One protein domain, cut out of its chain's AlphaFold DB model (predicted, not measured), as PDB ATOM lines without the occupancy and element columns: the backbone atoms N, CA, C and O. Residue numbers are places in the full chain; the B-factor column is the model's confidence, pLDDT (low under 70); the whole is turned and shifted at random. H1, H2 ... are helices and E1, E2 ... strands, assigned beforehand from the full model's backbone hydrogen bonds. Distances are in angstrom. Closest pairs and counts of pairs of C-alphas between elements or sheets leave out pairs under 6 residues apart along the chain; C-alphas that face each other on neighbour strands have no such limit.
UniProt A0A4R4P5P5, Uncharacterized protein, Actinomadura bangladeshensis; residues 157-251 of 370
ATOM      1  N   TRP A 157     172.469 215.721 190.619       96.69
ATOM      2  CA  TRP A 157     172.410 214.986 189.359       96.69
ATOM      3  C   TRP A 157     171.018 215.103 188.756       96.69
ATOM      4  O   TRP A 157     170.013 214.830 189.416       96.69
ATOM      5  N   LEU A 158     170.966 215.493 187.489       94.81
ATOM      6  CA  LEU A 158     169.723 215.679 186.765       94.81
ATOM      7  C   LEU A 158     169.408 214.443 185.936       94.81
ATOM      8  O   LEU A 158     170.219 213.991 185.128       94.81
ATOM      9  N   ASN A 159     168.196 213.930 186.101       93.12
ATOM     10  CA  ASN A 159     167.674 212.834 185.301       93.12
ATOM     11  C   ASN A 159     166.239 213.136 184.864       93.12
ATOM     12  O   ASN A 159     165.506 213.860 185.532       93.12
ATOM     13  N   GLU A 160     165.823 212.547 183.749       89.44
ATOM     14  CA  GLU A 160     164.422 212.539 183.327       89.44
ATOM     15  C   GLU A 160     163.860 211.142 183.549       89.44
ATOM     16  O   GLU A 160     164.516 210.132 183.280       89.44
ATOM     17  N   GLY A 161     162.645 211.071 184.073       88.50
ATOM     18  CA  GLY A 161     162.045 209.800 184.425       88.50
ATOM     19  C   GLY A 161     160.539 209.874 184.549       88.50
ATOM     20  O   GLY A 161     159.878 210.781 184.053       88.50
ATOM     21  N   SER A 162     159.994 208.867 185.217       85.25
ATOM     22  CA  SER A 162     158.580 208.803 185.567       85.25
ATOM     23  C   SER A 162     158.461 208.611 187.068       85.25
ATOM     24  O   SER A 162     159.290 207.925 187.670       85.25
ATOM     25  N   ASP A 163     157.447 209.218 187.678       84.31
ATOM     26  CA  ASP A 163     157.250 209.096 189.116       84.31
ATOM     27  C   ASP A 163     156.723 207.710 189.493       84.31
ATOM     28  O   ASP A 163     155.529 207.436 189.423       84.31
ATOM     29  N   LYS A 164     157.616 206.847 189.970       82.25
ATOM     30  CA  LYS A 164     157.275 205.492 190.417       82.25
ATOM     31  C   LYS A 164     157.000 205.389 191.920       82.25
ATOM     32  O   LYS A 164     156.898 204.279 192.428       82.25
ATOM     33  N   THR A 165     156.880 206.503 192.644       81.31
ATOM     34  CA  THR A 165     156.620 206.480 194.097       81.31
ATOM     35  C   THR A 165     155.217 206.002 194.455       81.31
ATOM     36  O   THR A 165     154.963 205.623 195.596       81.31
ATOM     37  N   ARG A 166     154.299 205.997 193.484       78.06
ATOM     38  CA  ARG A 166     152.921 205.549 193.654       78.06
ATOM     39  C   ARG A 166     152.571 204.468 192.642       78.06
ATOM     40  O   ARG A 166     153.009 204.505 191.495       78.06
ATOM     41  N   ASN A 167     151.727 203.535 193.071       78.88
ATOM     42  CA  ASN A 167     151.219 202.449 192.229       78.88
ATOM     43  C   ASN A 167     149.814 202.741 191.666       78.88
ATOM     44  O   ASN A 167     149.320 201.985 190.835       78.88
ATOM     45  N   ASP A 168     149.162 203.822 192.104       78.19
ATOM     46  CA  ASP A 168     147.756 204.138 191.827       78.19
ATOM     47  C   ASP A 168     147.556 205.193 190.724       78.19
ATOM     48  O   ASP A 168     146.489 205.793 190.628       78.19
ATOM     49  N   TRP A 169     148.539 205.394 189.842       77.25
ATOM     50  CA  TRP A 169     148.447 206.361 188.733       77.25
ATOM     51  C   TRP A 169     147.351 206.057 187.692       77.25
ATOM     52  O   TRP A 169     147.130 206.842 186.767       77.25
ATOM     53  N   GLY A 170     146.652 204.928 187.827       81.50
ATOM     54  CA  GLY A 170     145.577 204.517 186.931       81.50
ATOM     55  C   GLY A 170     146.059 204.237 185.504       81.50
ATOM     56  O   GLY A 170     147.234 203.973 185.251       81.50
ATOM     57  N   ASP A 171     145.130 204.309 184.550       80.81
ATOM     58  CA  ASP A 171     145.361 203.931 183.146       80.81
ATOM     59  C   ASP A 171     146.361 204.835 182.396       80.81
ATOM     60  O   ASP A 171     146.817 204.476 181.304       80.81
ATOM     61  N   PHE A 172     146.704 205.998 182.961       71.88
ATOM     62  CA  PHE A 172     147.635 206.962 182.367       71.88
ATOM     63  C   PHE A 172     149.106 206.657 182.680       71.88
ATOM     64  O   PHE A 172     149.993 207.135 181.964       71.88
ATOM     65  N   GLY A 173     149.364 205.808 183.680       78.81
ATOM     66  CA  GLY A 173     150.708 205.510 184.160       78.81
ATOM     67  C   GLY A 173     151.359 206.691 184.894       78.81
ATOM     68  O   GLY A 173     150.772 207.769 184.997       78.81
ATOM     69  N   PRO A 174     152.570 206.491 185.434       81.25
ATOM     70  CA  PRO A 174     153.262 207.516 186.200       81.25
ATOM     71  C   PRO A 174     153.582 208.752 185.342       81.25
ATOM     72  O   PRO A 174     154.018 208.594 184.194       81.25
ATOM     73  N   PRO A 175     153.397 209.978 185.870       82.06
ATOM     74  CA  PRO A 175     153.712 211.201 185.140       82.06
ATOM     75  C   PRO A 175     155.220 211.325 184.900       82.06
ATOM     76  O   PRO A 175     156.023 210.863 185.717       82.06
ATOM     77  N   SER A 176     155.597 211.979 183.798       83.25
ATOM     78  CA  SER A 176     156.983 212.390 183.557       83.25
ATOM     79  C   SER A 176     157.433 213.363 184.648       83.25
ATOM     80  O   SER A 176     156.689 214.268 185.032       83.25
ATOM     81  N   VAL A 177     158.649 213.176 185.151       88.50
ATOM     82  CA  VAL A 177     159.258 214.048 186.159       88.50
ATOM     83  C   VAL A 177     160.720 214.297 185.841       88.50
ATOM     84  O   VAL A 177     161.407 213.445 185.272       88.50
ATOM     85  N   ILE A 178     161.194 215.461 186.265       90.44
ATOM     86  CA  ILE A 178     162.618 215.742 186.398       90.44
ATOM     87  C   ILE A 178     163.024 215.260 187.785       90.44
ATOM     88  O   ILE A 178     162.381 215.601 188.778       90.44
ATOM     89  N   ILE A 179     164.070 214.452 187.846       93.06
ATOM     90  CA  ILE A 179     164.600 213.872 189.072       93.06
ATOM     91  C   ILE A 179     165.902 214.593 189.389       93.06
ATOM     92  O   ILE A 179     166.856 214.527 188.613       93.06
ATOM     93  N   LEU A 180     165.921 215.269 190.531       95.00
ATOM     94  CA  LEU A 180     167.126 215.801 191.147       95.00
ATOM     95  C   LEU A 180     167.602 214.780 192.170       95.00
ATOM     96  O   LEU A 180     166.839 214.436 193.072       95.00
ATOM     97  N   ASP A 181     168.827 214.300 192.032       95.50
ATOM     98  CA  ASP A 181     169.431 213.339 192.951       95.50
ATOM     99  C   ASP A 181     170.598 213.978 193.717       95.50
ATOM    100  O   ASP A 181     171.312 214.823 193.172       95.50
ATOM    101  N   GLY A 182     170.776 213.587 194.980       93.88
ATOM    102  CA  GLY A 182     171.758 214.177 195.900       93.88
ATOM    103  C   GLY A 182     171.221 215.295 196.801       93.88
ATOM    104  O   GLY A 182     172.005 216.052 197.368       93.88
ATOM    105  N   VAL A 183     169.902 215.423 196.954       94.25
ATOM    106  CA  VAL A 183     169.298 216.389 197.883       94.25
ATOM    107  C   VAL A 183     169.471 215.893 199.327       94.25
ATOM    108  O   VAL A 183     169.111 214.749 199.615       94.25
ATOM    109  N   PRO A 184     169.972 216.727 200.262       92.75
ATOM    110  CA  PRO A 184     170.110 216.332 201.662       92.75
ATOM    111  C   PRO A 184     168.772 215.918 202.291       92.75
ATOM    112  O   PRO A 184     167.733 216.524 202.026       92.75
ATOM    113  N   GLU A 185     168.792 214.919 203.178       88.56
ATOM    114  CA  GLU A 185     167.571 214.423 203.837       88.56
ATOM    115  C   GLU A 185     166.904 215.490 204.721       88.56
ATOM    116  O   GLU A 185     165.678 215.570 204.800       88.56
ATOM    117  N   ASN A 186     167.712 216.346 205.352       87.06
ATOM    118  CA  ASN A 186     167.270 217.316 206.353       87.06
ATOM    119  C   ASN A 186     167.268 218.751 205.810       87.06
ATOM    120  O   ASN A 186     167.976 219.617 206.320       87.06
ATOM    121  N   ILE A 187     166.457 219.025 204.785       90.25
ATOM    122  CA  ILE A 187     166.263 220.396 204.293       90.25
ATOM    123  C   ILE A 187     165.082 221.083 205.009       90.25
ATOM    124  O   ILE A 187     163.969 220.553 205.010       90.25
ATOM    125  N   PRO A 188     165.253 222.293 205.581       83.00
ATOM    126  CA  PRO A 188     164.166 222.980 206.290       83.00
ATOM    127  C   PRO A 188     162.982 223.364 205.392       83.00
ATOM    128  O   PRO A 188     161.844 223.470 205.843       83.00
ATOM    129  N   SER A 189     163.249 223.645 204.115       91.69
ATOM    130  CA  SER A 189     162.227 223.987 203.131       91.69
ATOM    131  C   SER A 189     162.739 223.711 201.728       91.69
ATOM    132  O   SER A 189     163.715 224.321 201.293       91.69
ATOM    133  N   LEU A 190     162.027 222.852 200.999       90.00
ATOM    134  CA  LEU A 190     162.386 222.496 199.633       90.00
ATOM    135  C   LEU A 190     162.397 223.709 198.693       90.00
ATOM    136  O   LEU A 190     163.321 223.864 197.911       90.00
ATOM    137  N   VAL A 191     161.439 224.630 198.816       89.25
ATOM    138  CA  VAL A 191     161.411 225.853 197.989       89.25
ATOM    139  C   VAL A 191     162.621 226.750 198.265       89.25
ATOM    140  O   VAL A 191     163.220 227.265 197.325       89.25
ATOM    141  N   LYS A 192     163.004 226.931 199.539       90.50
ATOM    142  CA  LYS A 192     164.187 227.736 199.892       90.50
ATOM    143  C   LYS A 192     165.484 227.075 199.428       90.50
ATOM    144  O   LYS A 192     166.359 227.776 198.941       90.50
ATOM    145  N   PHE A 193     165.577 225.751 199.546       93.25
ATOM    146  CA  PHE A 193     166.707 224.971 199.044       93.25
ATOM    147  C   PHE A 193     166.843 225.114 197.520       93.25
ATOM    148  O   PHE A 193     167.896 225.487 197.008       93.25
ATOM    149  N   MET A 194     165.741 224.922 196.790       93.44
ATOM    150  CA  MET A 194     165.717 225.019 195.330       93.44
ATOM    151  C   MET A 194     166.026 226.425 194.808       93.44
ATOM    152  O   MET A 194     166.537 226.555 193.701       93.44
ATOM    153  N   ALA A 195     165.801 227.480 195.598       91.88
ATOM    154  CA  ALA A 195     166.158 228.851 195.221       91.88
ATOM    155  C   ALA A 195     167.670 229.063 194.999       91.88
ATOM    156  O   ALA A 195     168.059 230.061 194.399       91.88
ATOM    157  N   ARG A 196     168.527 228.136 195.450       94.56
ATOM    158  CA  ARG A 196     169.964 228.144 195.132       94.56
ATOM    159  C   ARG A 196     170.292 227.525 193.777       94.56
ATOM    160  O   ARG A 196     171.447 227.581 193.390       94.56
ATOM    161  N   TYR A 197     169.329 226.992 193.031       95.00
ATOM    162  CA  TYR A 197     169.560 226.361 191.727       95.00
ATOM    163  C   TYR A 197     168.769 227.077 190.619       95.00
ATOM    164  O   TYR A 197     167.842 226.499 190.051       95.00
ATOM    165  N   PRO A 198     169.122 228.330 190.275       91.06
ATOM    166  CA  PRO A 198     168.354 229.173 189.356       91.06
ATOM    167  C   PRO A 198     168.277 228.615 187.935       91.06
ATOM    168  O   PRO A 198     167.341 228.928 187.215       91.06
ATOM    169  N   ALA A 199     169.218 227.747 187.546       87.75
ATOM    170  CA  ALA A 199     169.156 227.052 186.264       87.75
ATOM    171  C   ALA A 199     167.943 226.110 186.164       87.75
ATOM    172  O   ALA A 199     167.480 225.834 185.070       87.75
ATOM    173  N   ILE A 200     167.419 225.614 187.288       87.75
ATOM    174  CA  ILE A 200     166.282 224.680 187.314       87.75
ATOM    175  C   ILE A 200     165.066 225.225 188.072       87.75
ATOM    176  O   ILE A 200     163.976 224.664 187.937       87.75
ATOM    177  N   TRP A 201     165.224 226.274 188.892       84.94
ATOM    178  CA  TRP A 201     164.165 226.766 189.770       84.94
ATOM    179  C   TRP A 201     164.211 228.281 190.083       84.94
ATOM    180  O   TRP A 201     165.234 228.767 190.563       84.94
ATOM    181  N   PRO A 202     163.072 229.003 189.985       77.44
ATOM    182  CA  PRO A 202     161.839 228.563 189.335       77.44
ATOM    183  C   PRO A 202     162.098 228.430 187.828       77.44
ATOM    184  O   PRO A 202     162.800 229.272 187.277       77.44
ATOM    185  N   PRO A 203     161.573 227.402 187.142       65.56
ATOM    186  CA  PRO A 203     161.722 227.352 185.697       65.56
ATOM    187  C   PRO A 203     161.027 228.568 185.082       65.56
ATOM    188  O   PRO A 203     159.906 228.916 185.476       65.56
ATOM    189  N   ASP A 204     161.712 229.227 184.149       59.78
ATOM    190  CA  ASP A 204     161.161 230.365 183.421       59.78
ATOM    191  C   ASP A 204     159.787 230.003 182.850       59.78
ATOM    192  O   ASP A 204     159.580 228.929 182.291       59.78
ATOM    193  N   GLY A 205     158.814 230.893 183.037       53.59
ATOM    194  CA  GLY A 205     157.474 230.689 182.500       53.59
ATOM    195  C   GLY A 205     156.592 229.699 183.264       53.59
ATOM    196  O   GLY A 205     155.477 229.469 182.798       53.59
ATOM    197  N   MET A 206     156.992 229.164 184.433       53.78
ATOM    198  CA  MET A 206     156.086 228.342 185.248       53.78
ATOM    199  C   MET A 206     154.862 229.174 185.673       53.78
ATOM    200  O   MET A 206     154.985 230.065 186.522       53.78
ATOM    201  N   PRO A 207     153.654 228.915 185.133       49.34
ATOM    202  CA  PRO A 207     152.473 229.575 185.647       49.34
ATOM    203  C   PRO A 207     152.248 229.011 187.049       49.34
ATOM    204  O   PRO A 207     152.277 227.794 187.239       49.34
ATOM    205  N   GLN A 208     152.005 229.876 188.036       51.81
ATOM    206  CA  GLN A 208     151.558 229.463 189.370       51.81
ATOM    207  C   GLN A 208     150.133 228.879 189.277       51.81
ATOM    208  O   GLN A 208     149.164 229.469 189.754       51.81
ATOM    209  N   TYR A 209     149.962 227.744 188.598       49.28
ATOM    210  CA  TYR A 209     148.694 227.034 188.563       49.28
ATOM    211  C   TYR A 209     148.405 226.510 189.970       49.28
ATOM    212  O   TYR A 209     149.195 225.786 190.570       49.28
ATOM    213  N   ARG A 210     147.251 226.914 190.508       52.41
ATOM    214  CA  ARG A 210     146.898 226.857 191.937       52.41
ATOM    215  C   ARG A 210     146.766 225.459 192.563       52.41
ATOM    216  O   ARG A 210     146.417 225.388 193.739       52.41
ATOM    217  N   HIS A 211     147.005 224.364 191.840       53.34
ATOM    218  CA  HIS A 211     146.594 223.033 192.312       53.34
ATOM    219  C   HIS A 211     147.639 221.915 192.227       53.34
ATOM    220  O   HIS A 211     147.437 220.886 192.871       53.34
ATOM    221  N   GLU A 212     148.771 222.096 191.544       55.91
ATOM    222  CA  GLU A 212     149.846 221.095 191.550       55.91
ATOM    223  C   GLU A 212     150.978 221.530 192.478       55.91
ATOM    224  O   GLU A 212     151.358 222.697 192.505       55.91
ATOM    225  N   ARG A 213     151.513 220.590 193.268       64.12
ATOM    226  CA  ARG A 213     152.764 220.803 194.004       64.12
ATOM    227  C   ARG A 213     153.902 220.550 193.011       64.12
ATOM    228  O   ARG A 213     154.173 219.382 192.734       64.12
ATOM    229  N   PRO A 214     154.559 221.591 192.466       72.94
ATOM    230  CA  PRO A 214     155.582 221.414 191.434       72.94
ATOM    231  C   PRO A 214     156.812 220.664 191.949       72.94
ATOM    232  O   PRO A 214     157.561 220.126 191.147       72.94
ATOM    233  N   LEU A 215     157.000 220.614 193.271       85.88
ATOM    234  CA  LEU A 215     158.117 219.975 193.952       85.88
ATOM    235  C   LEU A 215     157.598 218.946 194.959       85.88
ATOM    236  O   LEU A 215     156.723 219.254 195.777       85.88
ATOM    237  N   ARG A 216     158.162 217.738 194.936       86.75
ATOM    238  CA  ARG A 216     157.927 216.706 195.957       86.75
ATOM    239  C   ARG A 216     159.198 215.925 196.261       86.75
ATOM    240  O   ARG A 216     160.053 215.781 195.394       86.75
ATOM    241  N   HIS A 217     159.291 215.395 197.477       88.50
ATOM    242  CA  HIS A 217     160.347 214.450 197.824       88.50
ATOM    243  C   HIS A 217     160.129 213.133 197.076       88.50
ATOM    244  O   HIS A 217     159.019 212.597 197.055       88.50
ATOM    245  N   GLY A 218     161.197 212.650 196.456       85.75
ATOM    246  CA  GLY A 218     161.332 211.286 195.978       85.75
ATOM    247  C   GLY A 218     162.029 210.406 197.024       85.75
ATOM    248  O   GLY A 218     162.311 210.849 198.141       85.75
ATOM    249  N   PRO A 219     162.300 209.140 196.686       85.56
ATOM    250  CA  PRO A 219     163.043 208.234 197.552       85.56
ATOM    251  C   PRO A 219     164.524 208.643 197.642       85.56
ATOM    252  O   PRO A 219     165.063 209.211 196.700       85.56
ATOM    253  N   HIS A 220     165.190 208.309 198.751       87.62
ATOM    254  CA  HIS A 220     166.657 208.357 198.891       87.62
ATOM    255  C   HIS A 220     167.326 209.690 198.497       87.62
ATOM    256  O   HIS A 220     168.251 209.701 197.694       87.62
ATOM    257  N   GLY A 221     166.861 210.821 199.038       89.19
ATOM    258  CA  GLY A 221     167.468 212.123 198.723       89.19
ATOM    259  C   GLY A 221     167.145 212.633 197.315       89.19
ATOM    260  O   GLY A 221     167.848 213.487 196.783       89.19
ATOM    261  N   GLN A 222     166.075 212.129 196.695       93.56
ATOM    262  CA  GLN A 222     165.586 212.659 195.429       93.56
ATOM    263  C   GLN A 222     164.547 213.760 195.636       93.56
ATOM    264  O   GLN A 222     163.752 213.743 196.580       93.56
ATOM    265  N   VAL A 223     164.484 214.684 194.685       92.19
ATOM    266  CA  VAL A 223     163.384 215.637 194.525       92.19
ATOM    267  C   VAL A 223     162.840 215.513 193.116       92.19
ATOM    268  O   VAL A 223     163.592 215.512 192.145       92.19
ATOM    269  N   TYR A 224     161.520 215.407 193.002       91.50
ATOM    270  CA  TYR A 224     160.837 215.362 191.717       91.50
ATOM    271  C   TYR A 224     160.236 216.727 191.413       91.50
ATOM    272  O   TYR A 224     159.449 217.252 192.210       91.50
ATOM    273  N   ILE A 225     160.584 217.263 190.245       88.50
ATOM    274  CA  ILE A 225     159.924 218.421 189.651       88.50
ATOM    275  C   ILE A 225     158.940 217.913 188.598       88.50
ATOM    276  O   ILE A 225     159.321 217.165 187.692       88.50
ATOM    277  N   SER A 226     157.672 218.306 188.705       82.50
ATOM    278  CA  SER A 226     156.707 218.054 187.630       82.50
ATOM    279  C   SER A 226     157.165 218.791 186.371       82.50
ATOM    280  O   SER A 226     157.380 220.003 186.406       82.50
ATOM    281  N   SER A 227     157.331 218.068 185.262       68.81
ATOM    282  CA  SER A 227     157.723 218.682 183.992       68.81
ATOM    283  C   SER A 227     156.639 219.655 183.525       68.81
ATOM    284  O   SER A 227     155.468 219.271 183.460       68.81
ATOM    285  N   LEU A 228     157.021 220.879 183.147       65.12
ATOM    286  CA  LEU A 228     156.130 221.781 182.413       65.12
ATOM    287  C   LEU A 228     155.628 221.105 181.136       65.12
ATOM    288  O   LEU A 228     156.306 220.230 180.598       65.12
ATOM    289  N   HIS A 229     154.465 221.526 180.629       63.00
ATOM    290  CA  HIS A 229     153.874 220.938 179.421       63.00
ATOM    291  C   HIS A 229     154.854 220.922 178.234       63.00
ATOM    292  O   HIS A 229     154.902 219.954 177.480       63.00
ATOM    293  N   GLU A 230     155.691 221.956 178.131       61.66
ATOM    294  CA  GLU A 230     156.743 222.087 177.117       61.66
ATOM    295  C   GLU A 230     157.872 221.043 177.236       61.66
ATOM    296  O   GLU A 230     158.497 220.712 176.234       61.66
ATOM    297  N   TYR A 231     158.069 220.446 178.418       65.62
ATOM    298  CA  TYR A 231     159.100 219.442 178.705       65.62
ATOM    299  C   TYR A 231     158.545 218.051 179.039       65.62
ATOM    300  O   TYR A 231     159.303 217.171 179.449       65.62
ATOM    301  N   VAL A 232     157.240 217.796 178.858       61.19
ATOM    302  CA  VAL A 232     156.603 216.488 179.168       61.19
ATOM    303  C   VAL A 232     157.283 215.312 178.453       61.19
ATOM    304  O   VAL A 232     157.157 214.151 178.859       61.19
ATOM    305  N   HIS A 233     158.022 215.617 177.391       61.25
ATOM    306  CA  HIS A 233     158.648 214.668 176.486       61.25
ATOM    307  C   HIS A 233     160.180 214.691 176.527       61.25
ATOM    308  O   HIS A 233     160.817 214.040 175.700       61.25
ATOM    309  N   GLY A 234     160.743 215.388 177.514       69.25
ATOM    310  CA  GLY A 234     162.171 215.465 177.782       69.25
ATOM    311  C   GLY A 234     162.843 216.722 177.236       69.25
ATOM    312  O   GLY A 234     162.199 217.614 176.685       69.25
ATOM    313  N   GLY A 235     164.158 216.789 177.429       77.38
ATOM    314  CA  GLY A 235     165.009 217.902 177.005       77.38
ATOM    315  C   GLY A 235     165.231 218.976 178.070       77.38
ATOM    316  O   GLY A 235     166.170 219.758 177.924       77.38
ATOM    317  N   PHE A 236     164.469 218.975 179.170       82.56
ATOM    318  CA  PHE A 236     164.679 219.893 180.296       82.56
ATOM    319  C   PHE A 236     166.103 219.764 180.826       82.56
ATOM    320  O   PHE A 236     166.834 220.744 180.944       82.56
ATOM    321  N   VAL A 237     166.533 218.531 181.088       85.19
ATOM    322  CA  VAL A 237     167.844 218.274 181.688       85.19
ATOM    323  C   VAL A 237     168.981 218.671 180.742       85.19
ATOM    324  O   VAL A 237     170.012 219.153 181.195       85.19
ATOM    325  N   THR A 238     168.777 218.552 179.426       84.06
ATOM    326  CA  THR A 238     169.753 219.001 178.414       84.06
ATOM    327  C   THR A 238     169.815 220.524 178.283       84.06
ATOM    328  O   THR A 238     170.864 221.052 177.930       84.06
ATOM    329  N   MET A 239     168.705 221.220 178.528       80.56
ATOM    330  CA  MET A 239     168.617 222.682 178.449       80.56
ATOM    331  C   MET A 239     169.186 223.365 179.696       80.56
ATOM    332  O   MET A 239     169.800 224.420 179.586       80.56
ATOM    333  N   HIS A 240     168.975 222.759 180.865       85.56
ATOM    334  CA  HIS A 240     169.213 223.398 182.163       85.56
ATOM    335  C   HIS A 240     170.380 222.793 182.955       85.56
ATOM    336  O   HIS A 240     170.817 223.363 183.954       85.56
ATOM    337  N   GLY A 241     170.885 221.631 182.540       90.81
ATOM    338  CA  GLY A 241     172.009 220.955 183.180       90.81
ATOM    339  C   GLY A 241     173.365 221.346 182.604       90.81
ATOM    340  O   GLY A 241     173.511 221.549 181.402       90.81
ATOM    341  N   PHE A 242     174.384 221.350 183.458       91.94
ATOM    342  CA  PHE A 242     175.781 221.416 183.041       91.94
ATOM    343  C   PHE A 242     176.286 220.018 182.669       91.94
ATOM    344  O   PHE A 242     176.106 219.088 183.464       91.94
ATOM    345  N   PRO A 243     176.943 219.839 181.509       91.75
ATOM    346  CA  PRO A 243     177.679 218.619 181.211       91.75
ATOM    347  C   PRO A 243     178.770 218.377 182.259       91.75
ATOM    348  O   PRO A 243     179.560 219.266 182.578       91.75
ATOM    349  N   TYR A 244     178.801 217.169 182.814       94.56
ATOM    350  CA  TYR A 244     179.756 216.772 183.839       94.56
ATOM    351  C   TYR A 244     180.060 215.277 183.722       94.56
ATOM    352  O   TYR A 244     179.262 214.436 184.141       94.56
ATOM    353  N   ARG A 245     181.208 214.925 183.123       90.56
ATOM    354  CA  ARG A 245     181.663 213.528 182.934       90.56
ATOM    355  C   ARG A 245     180.606 212.641 182.252       90.56
ATOM    356  O   ARG A 245     180.322 211.528 182.692       90.56
ATOM    357  N   GLY A 246     179.983 213.159 181.192       88.06
ATOM    358  CA  GLY A 246     178.938 212.455 180.434       88.06
ATOM    359  C   GLY A 246     177.563 212.396 181.111       88.06
ATOM    360  O   GLY A 246     176.650 211.761 180.583       88.06
ATOM    361  N   LYS A 247     177.392 213.057 182.259       93.44
ATOM    362  CA  LYS A 247     176.107 213.259 182.937       93.44
ATOM    363  C   LYS A 247     175.732 214.737 182.924       93.44
ATOM    364  O   LYS A 247     176.518 215.577 182.495       93.44
ATOM    365  N   LEU A 248     174.526 215.048 183.389       94.19
ATOM    366  CA  LEU A 248     174.036 216.416 183.521       94.19
ATOM    367  C   LEU A 248     173.798 216.727 184.997       94.19
ATOM    368  O   LEU A 248     173.260 215.902 185.738       94.19
ATOM    369  N   VAL A 249     174.239 217.905 185.425       96.81
ATOM    370  CA  VAL A 249     174.215 218.317 186.830       96.81
ATOM    371  C   VAL A 249     173.663 219.734 186.965       96.81
ATOM    372  O   VAL A 249     173.970 220.609 186.157       96.81
ATOM    373  N   ALA A 250     172.848 219.975 187.987       96.44
ATOM    374  CA  ALA A 250     172.486 221.312 188.428       96.44
ATOM    375  C   ALA A 250     173.433 221.727 189.548       96.44
ATOM    376  O   ALA A 250     173.552 221.050 190.570       96.44
ATOM    377  N   LEU A 251     174.103 222.853 189.348       96.38
ATOM    378  CA  LEU A 251     175.021 223.413 190.326       96.38
ATOM    379  C   LEU A 251     174.313 224.512 191.119       96.38
ATOM    380  O   LEU A 251     173.505 225.253 190.545       96.38
TER     381      LEU A 251
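This is residues 157 to 251 of the 370 residues of an uncharacterized protein of Actinomadura bangladeshensis (UniProt A0A4R4P5P5). With little regular structure, a twisted sheet of four strands sits amid loops, with H2 over E1 and the hairpin E5 and E6 near Trp 157; residues 167 to 172 stick out. Of 95 printed residues, class mixed, 36 are in two named helices and six strands. The sheet, E1 E2 E4 E3, is antiparallel; the whole is compact, radius of gyration of the C-alphas 13.1 A, spans 37 by 30 by 27 A.

Find C-alpha 157 at (172.410, 214.986, 189.359); E1 runs from there to 162, 15.6 A, then E2 176 to 181, H1 190 to 194, E3 215 to 217, E4 223 to 226, H2 236 to 240, E5 242 to 244 and E6 247 to 250, with C-alpha 250 at (172.486, 221.312, 188.428).

Look for N 159 and O 179, 2.9 A apart, in hairpin E1 and E2. H2 lies over E1, height over the sheet 8.4 A; H1 only grazes it. Both helices' O i to N i+4 pairs are within hydrogen-bond range.

The printed part has no cut; links E1 to E2 and H1 to E3 are long. Residues 203 to 213 and 227 to 234 are under pLDDT 70.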